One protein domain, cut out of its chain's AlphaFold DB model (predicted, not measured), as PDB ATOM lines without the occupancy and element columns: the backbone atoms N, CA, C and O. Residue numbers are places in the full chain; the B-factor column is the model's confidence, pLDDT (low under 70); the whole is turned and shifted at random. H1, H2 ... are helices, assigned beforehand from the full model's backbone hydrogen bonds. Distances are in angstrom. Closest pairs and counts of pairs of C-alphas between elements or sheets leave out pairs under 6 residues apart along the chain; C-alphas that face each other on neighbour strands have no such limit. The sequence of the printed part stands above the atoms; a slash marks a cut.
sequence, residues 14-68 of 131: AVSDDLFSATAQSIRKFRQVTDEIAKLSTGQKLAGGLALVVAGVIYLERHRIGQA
ATOM      1  N   ALA A  14      21.141 -55.548 321.509       55.25
ATOM      2  CA  ALA A  14      21.049 -56.333 322.739       55.25
ATOM      3  C   ALA A  14      19.607 -56.740 323.096       55.25
ATOM      4  O   ALA A  14      19.397 -57.820 323.633       55.25
ATOM      5  N   VAL A  15      18.609 -55.904 322.780       55.22
ATOM      6  CA  VAL A  15      17.196 -56.205 323.077       55.22
ATOM      7  C   VAL A  15      16.652 -57.271 322.124       55.22
ATOM      8  O   VAL A  15      15.933 -58.174 322.545       55.22
ATOM      9  N   SER A  16      17.016 -57.200 320.842       55.81
ATOM     10  CA  SER A  16      16.665 -58.226 319.855       55.81
ATOM     11  C   SER A  16      17.344 -59.563 320.159       55.81
ATOM     12  O   SER A  16      16.678 -60.598 320.109       55.81
ATOM     13  N   ASP A  17      18.619 -59.551 320.553       58.88
ATOM     14  CA  ASP A  17      19.336 -60.761 320.965       58.88
ATOM     15  C   ASP A  17      18.720 -61.396 322.217       58.88
ATOM     16  O   ASP A  17      18.636 -62.622 322.289       58.88
ATOM     17  N   ASP A  18      18.214 -60.598 323.162       61.00
ATOM     18  CA  ASP A  18      17.504 -61.106 324.342       61.00
ATOM     19  C   ASP A  18      16.168 -61.772 323.984       61.00
ATOM     20  O   ASP A  18      15.832 -62.805 324.561       61.00
ATOM     21  N   LEU A  19      15.423 -61.256 323.000       66.00
ATOM     22  CA  LEU A  19      14.182 -61.891 322.534       66.00
ATOM     23  C   LEU A  19      14.456 -63.220 321.820       66.00
ATOM     24  O   LEU A  19      13.772 -64.216 322.078       66.00
ATOM     25  N   PHE A  20      15.475 -63.276 320.960       68.81
ATOM     26  CA  PHE A  20      15.869 -64.523 320.298       68.81
ATOM     27  C   PHE A  20      16.484 -65.526 321.280       68.81
ATOM     28  O   PHE A  20      16.185 -66.716 321.200       68.81
ATOM     29  N   SER A  21      17.271 -65.057 322.247       67.38
ATOM     30  CA  SER A  21      17.813 -65.843 323.360       67.38
ATOM     31  C   SER A  21      16.700 -66.420 324.234       67.38
ATOM     32  O   SER A  21      16.677 -67.628 324.480       67.38
ATOM     33  N   ALA A  22      15.732 -65.600 324.647       70.12
ATOM     34  CA  ALA A  22      14.587 -66.031 325.441       70.12
ATOM     35  C   ALA A  22      13.731 -67.052 324.680       70.12
ATOM     36  O   ALA A  22      13.324 -68.067 325.247       70.12
ATOM     37  N   THR A  23      13.530 -66.840 323.377       75.62
ATOM     38  CA  THR A  23      12.813 -67.783 322.508       75.62
ATOM     39  C   THR A  23      13.594 -69.088 322.335       75.62
ATOM     40  O   THR A  23      13.038 -70.176 322.451       75.62
ATOM     41  N   ALA A  24      14.911 -69.024 322.138       71.81
ATOM     42  CA  ALA A  24      15.759 -70.210 322.047       71.81
ATOM     43  C   ALA A  24      15.801 -70.995 323.371       71.81
ATOM     44  O   ALA A  24      15.806 -72.230 323.366       71.81
ATOM     45  N   GLN A  25      15.794 -70.300 324.511       72.44
ATOM     46  CA  GLN A  25      15.690 -70.914 325.833       72.44
ATOM     47  C   GLN A  25      14.309 -71.531 326.068       72.44
ATOM     48  O   GLN A  25      14.243 -72.627 326.627       72.44
ATOM     49  N   SER A  26      13.223 -70.891 325.621       68.62
ATOM     50  CA  SER A  26      11.872 -71.451 325.742       68.62
ATOM     51  C   SER A  26      11.727 -72.721 324.902       68.62
ATOM     52  O   SER A  26      11.253 -73.733 325.415       68.62
ATOM     53  N   ILE A  27      12.251 -72.729 323.670       72.69
ATOM     54  CA  ILE A  27      12.258 -73.905 322.789       72.69
ATOM     55  C   ILE A  27      13.101 -75.034 323.391       72.69
ATOM     56  O   ILE A  27      12.689 -76.196 323.367       72.69
ATOM     57  N   ARG A  28      14.272 -74.726 323.967       73.88
ATOM     58  CA  ARG A  28      15.099 -75.734 324.653       73.88
ATOM     59  C   ARG A  28      14.399 -76.322 325.871       73.88
ATOM     60  O   ARG A  28      14.404 -77.541 326.015       73.88
ATOM     61  N   LYS A  29      13.780 -75.489 326.710       74.44
ATOM     62  CA  LYS A  29      13.008 -75.955 327.872       74.44
ATOM     63  C   LYS A  29      11.812 -76.794 327.442       74.44
ATOM     64  O   LYS A  29      11.582 -77.843 328.025       74.44
ATOM     65  N   PHE A  30      11.103 -76.385 326.392       65.69
ATOM     66  CA  PHE A  30       9.997 -77.156 325.835       65.69
ATOM     67  C   PHE A  30      10.460 -78.535 325.360       65.69
ATOM     68  O   PHE A  30       9.831 -79.533 325.692       65.69
ATOM     69  N   ARG A  31      11.591 -78.614 324.652       71.31
ATOM     70  CA  ARG A  31      12.184 -79.893 324.233       71.31
ATOM     71  C   ARG A  31      12.606 -80.757 325.417       71.31
ATOM     72  O   ARG A  31      12.294 -81.935 325.421       71.31
ATOM     73  N   GLN A  32      13.237 -80.176 326.432       67.25
ATOM     74  CA  GLN A  32      13.661 -80.908 327.625       67.25
ATOM     75  C   GLN A  32      12.468 -81.464 328.412       67.25
ATOM     76  O   GLN A  32      12.442 -82.645 328.742       67.25
ATOM     77  N   VAL A  33      11.444 -80.640 328.636       66.19
ATOM     78  CA  VAL A  33      10.193 -81.073 329.267       66.19
ATOM     79  C   VAL A  33       9.482 -82.103 328.390       66.19
ATOM     80  O   VAL A  33       8.933 -83.059 328.912       66.19
ATOM     81  N   THR A  34       9.536 -81.977 327.061       63.06
ATOM     82  CA  THR A  34       8.960 -82.970 326.140       63.06
ATOM     83  C   THR A  34       9.731 -84.287 326.155       63.06
ATOM     84  O   THR A  34       9.095 -85.325 326.064       63.06
ATOM     85  N   ASP A  35      11.054 -84.280 326.317       61.75
ATOM     86  CA  ASP A  35      11.872 -85.492 326.472       61.75
ATOM     87  C   ASP A  35      11.637 -86.158 327.838       61.75
ATOM     88  O   ASP A  35      11.615 -87.385 327.953       61.75
ATOM     89  N   GLU A  36      11.399 -85.367 328.883       63.59
ATOM     90  CA  GLU A  36      10.967 -85.866 330.192       63.59
ATOM     91  C   GLU A  36       9.538 -86.425 330.118       63.59
ATOM     92  O   GLU A  36       9.284 -87.531 330.586       63.59
ATOM     93  N   ILE A  37       8.632 -85.754 329.406       58.59
ATOM     94  CA  ILE A  37       7.289 -86.248 329.078       58.59
ATOM     95  C   ILE A  37       7.360 -87.458 328.138       58.59
ATOM     96  O   ILE A  37       6.517 -88.343 328.215       58.59
ATOM     97  N   ALA A  38       8.362 -87.573 327.269       57.91
ATOM     98  CA  ALA A  38       8.616 -88.758 326.450       57.91
ATOM     99  C   ALA A  38       8.923 -89.980 327.319       57.91
ATOM    100  O   ALA A  38       8.532 -91.085 326.946       57.91
ATOM    101  N   LYS A  39       9.528 -89.758 328.491       60.75
ATOM    102  CA  LYS A  39       9.748 -90.769 329.531       60.75
ATOM    103  C   LYS A  39       8.562 -90.951 330.481       60.75
ATOM    104  O   LYS A  39       8.517 -91.976 331.156       60.75
ATOM    105  N   LEU A  40       7.608 -90.013 330.544       59.09
ATOM    106  CA  LEU A  40       6.335 -90.261 331.223       59.09
ATOM    107  C   LEU A  40       5.597 -91.395 330.503       59.09
ATOM    108  O   LEU A  40       5.508 -91.430 329.272       59.09
ATOM    109  N   SER A  41       5.052 -92.309 331.304       59.75
ATOM    110  CA  SER A  41       4.288 -93.461 330.839       59.75
ATOM    111  C   SER A  41       3.229 -93.031 329.823       59.75
ATOM    112  O   SER A  41       2.480 -92.076 330.047       59.75
ATOM    113  N   THR A  42       3.136 -93.753 328.706       62.97
ATOM    114  CA  THR A  42       2.155 -93.533 327.632       62.97
ATOM    115  C   THR A  42       0.727 -93.416 328.178       62.97
ATOM    116  O   THR A  42      -0.075 -92.649 327.646       62.97
ATOM    117  N   GLY A  43       0.437 -94.095 329.295       62.09
ATOM    118  CA  GLY A  43      -0.837 -94.011 330.007       62.09
ATOM    119  C   GLY A  43      -1.157 -92.625 330.577       62.09
ATOM    120  O   GLY A  43      -2.306 -92.211 330.510       62.09
ATOM    121  N   GLN A  44      -0.174 -91.857 331.062       71.25
ATOM    122  CA  GLN A  44      -0.407 -90.504 331.596       71.25
ATOM    123  C   GLN A  44      -0.675 -89.482 330.484       71.25
ATOM    124  O   GLN A  44      -1.480 -88.571 330.666       71.25
ATOM    125  N   LYS A  45      -0.072 -89.670 329.302       76.56
ATOM    126  CA  LYS A  45      -0.391 -88.873 328.104       76.56
ATOM    127  C   LYS A  45      -1.803 -89.139 327.614       76.56
ATOM    128  O   LYS A  45      -2.527 -88.207 327.285       76.56
ATOM    129  N   LEU A  46      -2.185 -90.413 327.585       75.56
ATOM    130  CA  LEU A  46      -3.522 -90.836 327.187       75.56
ATOM    131  C   LEU A  46      -4.574 -90.369 328.193       75.56
ATOM    132  O   LEU A  46      -5.572 -89.789 327.784       75.56
ATOM    133  N   ALA A  47      -4.330 -90.542 329.492       75.69
ATOM    134  CA  ALA A  47      -5.247 -90.106 330.539       75.69
ATOM    135  C   ALA A  47      -5.403 -88.578 330.565       75.69
ATOM    136  O   ALA A  47      -6.527 -88.084 330.591       75.69
ATOM    137  N   GLY A  48      -4.301 -87.824 330.487       80.69
ATOM    138  CA  GLY A  48      -4.344 -86.360 330.429       80.69
ATOM    139  C   GLY A  48      -5.000 -85.836 329.147       80.69
ATOM    140  O   GLY A  48      -5.799 -84.906 329.202       80.69
ATOM    141  N   GLY A  49      -4.723 -86.469 328.002       87.25
ATOM    142  CA  GLY A  49      -5.367 -86.146 326.729       87.25
ATOM    143  C   GLY A  49      -6.869 -86.433 326.736       87.25
ATOM    144  O   GLY A  49      -7.653 -85.573 326.344       87.25
ATOM    145  N   LEU A  50      -7.289 -87.597 327.245       87.00
ATOM    146  CA  LEU A  50      -8.705 -87.943 327.402       87.00
ATOM    147  C   LEU A  50      -9.413 -86.986 328.362       87.00
ATOM    148  O   LEU A  50     -10.498 -86.509 328.040       87.00
ATOM    149  N   ALA A  51      -8.792 -86.649 329.493       89.56
ATOM    150  CA  ALA A  51      -9.344 -85.677 330.431       89.56
ATOM    151  C   ALA A  51      -9.527 -84.297 329.778       89.56
ATOM    152  O   ALA A  51     -10.570 -83.672 329.960       89.56
ATOM    153  N   LEU A  52      -8.560 -83.848 328.970       92.12
ATOM    154  CA  LEU A  52      -8.654 -82.585 328.236       92.12
ATOM    155  C   LEU A  52      -9.779 -82.611 327.190       92.12
ATOM    156  O   LEU A  52     -10.518 -81.637 327.069       92.12
ATOM    157  N   VAL A  53      -9.942 -83.719 326.462       94.56
ATOM    158  CA  VAL A  53     -11.034 -83.885 325.486       94.56
ATOM    159  C   VAL A  53     -12.391 -83.875 326.187       94.56
ATOM    160  O   VAL A  53     -13.278 -83.137 325.766       94.56
ATOM    161  N   VAL A  54     -12.552 -84.627 327.280       93.38
ATOM    162  CA  VAL A  54     -13.798 -84.653 328.064       93.38
ATOM    163  C   VAL A  54     -14.117 -83.263 328.615       93.38
ATOM    164  O   VAL A  54     -15.237 -82.783 328.451       93.38
ATOM    165  N   ALA A  55     -13.131 -82.576 329.194       93.38
ATOM    166  CA  ALA A  55     -13.298 -81.205 329.666       93.38
ATOM    167  C   ALA A  55     -13.683 -80.249 328.523       93.38
ATOM    168  O   ALA A  55     -14.560 -79.409 328.704       93.38
ATOM    169  N   GLY A  56     -13.083 -80.408 327.339       92.88
ATOM    170  CA  GLY A  56     -13.416 -79.639 326.141       92.88
ATOM    171  C   GLY A  56     -14.845 -79.876 325.648       92.88
ATOM    172  O   GLY A  56     -15.522 -78.916 325.284       92.88
ATOM    173  N   VAL A  57     -15.335 -81.119 325.690       90.94
ATOM    174  CA  VAL A  57     -16.727 -81.458 325.340       90.94
ATOM    175  C   VAL A  57     -17.702 -80.861 326.353       90.94
ATOM    176  O   VAL A  57     -18.636 -80.172 325.951       90.94
ATOM    177  N   ILE A  58     -17.446 -81.032 327.655       90.12
ATOM    178  CA  ILE A  58     -18.273 -80.452 328.728       90.12
ATOM    179  C   ILE A  58     -18.303 -78.922 328.622       90.12
ATOM    180  O   ILE A  58     -19.350 -78.299 328.799       90.12
ATOM    181  N   TYR A  59     -17.163 -78.303 328.310       88.56
ATOM    182  CA  TYR A  59     -17.060 -76.866 328.076       88.56
ATOM    183  C   TYR A  59     -17.911 -76.429 326.877       88.56
ATOM    184  O   TYR A  59     -18.693 -75.487 326.992       88.56
ATOM    185  N   LEU A  60     -17.826 -77.138 325.748       85.81
ATOM    186  CA  LEU A  60     -18.637 -76.863 324.558       85.81
ATOM    187  C   LEU A  60     -20.135 -77.006 324.834       85.81
ATOM    188  O   LEU A  60     -20.924 -76.192 324.363       85.81
ATOM    189  N   GLU A  61     -20.531 -78.008 325.611       83.62
ATOM    190  CA  GLU A  61     -21.924 -78.244 325.979       83.62
ATOM    191  C   GLU A  61     -22.453 -77.152 326.920       83.62
ATOM    192  O   GLU A  61     -23.515 -76.581 326.666       83.62
ATOM    193  N   ARG A  62     -21.653 -76.741 327.915       78.00
ATOM    194  CA  ARG A  62     -21.956 -75.564 328.743       78.00
ATOM    195  C   ARG A  62     -22.049 -74.281 327.926       78.00
ATOM    196  O   ARG A  62     -22.925 -73.473 328.200       78.00
ATOM    197  N   HIS A  63     -21.202 -74.095 326.917       71.81
ATOM    198  CA  HIS A  63     -21.261 -72.910 326.058       71.81
ATOM    199  C   HIS A  63     -22.433 -72.930 325.072       71.81
ATOM    200  O   HIS A  63     -22.965 -71.870 324.751       71.81
ATOM    201  N   ARG A  64     -22.881 -74.107 324.624       71.00
ATOM    202  CA  ARG A  64     -24.093 -74.245 323.799       71.00
ATOM    203  C   ARG A  64     -25.360 -73.940 324.591       71.00
ATOM    204  O   ARG A  64     -26.241 -73.265 324.073       71.00
ATOM    205  N   ILE A  65     -25.432 -74.394 325.840       61.31
ATOM    206  CA  ILE A  65     -26.563 -74.115 326.735       61.31
ATOM    207  C   ILE A  65     -26.485 -72.668 327.263       61.31
ATOM    208  O   ILE A  65     -27.500 -71.986 327.353       61.31
ATOM    209  N   GLY A  66     -25.280 -72.158 327.529       53.22
ATOM    210  CA  GLY A  66     -25.020 -70.812 328.050       53.22
ATOM    211  C   GLY A  66     -25.271 -69.663 327.068       53.22
ATOM    212  O   GLY A  66     -25.493 -68.543 327.516       53.22
ATOM    213  N   GLN A  67     -25.340 -69.903 325.751       51.72
ATOM    214  CA  GLN A  67     -25.823 -68.872 324.814       51.72
ATOM    215  C   GLN A  67     -27.320 -68.565 324.964       51.72
ATOM    216  O   GLN A  67     -27.768 -67.523 324.491       51.72
ATOM    217  N   ALA A  68     -28.087 -69.419 325.648       49.84
ATOM    218  CA  ALA A  68     -29.465 -69.113 326.016       49.84
ATOM    219  C   ALA A  68     -29.584 -68.355 327.354       49.84
ATOM    220  O   ALA A  68     -30.675 -67.876 327.654       49.84
TER     221      ALA A  68
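What this domain is: This is residues 14 to 68 of the 131 residues of an uncharacterized protein of Hymenobacter amundsenii (UniProt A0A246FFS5). Two long helices, H1 and then H2, meet near their ends to make an open, flat V, with the tight link at its point and the far ends of the arms wide apart. The printed part has 55 residues, with two named helices and no named strand; the class is all helix. The whole is extended, with a radius of gyration of the C-alphas of 18.3 A and spans of 52 by 34 by 5 A.

Where its parts are: H1, the longest helix, is residues 14 to 39 and measures 36.9 A from C-alpha 14 at (21.049, -56.333, 322.739) to C-alpha 39 at (9.748, -90.769, 329.531). H2, residues 42 to 66, measures 35.4 A and ends at C-alpha 66 at (-25.020, -70.812, 328.050).

How they stand to each other: H1 and H2 are apart, but only just: their closest C-alphas are 8.2 A from each other. Residues 14 to 36 of H1 and 46 to 66 of H2 stand free. In H1 and H2 every O i to N i+4 pair is within hydrogen-bond range.

The domain as a whole: The C-alphas of Ala 14 and Ala 68, the two farthest apart, are 52.2 A from each other. The printed part has no cut. Its mean pLDDT is 71.5, and residues 14 to 21, 26, 30, 32 to 43 and 65 to 68 are under 70.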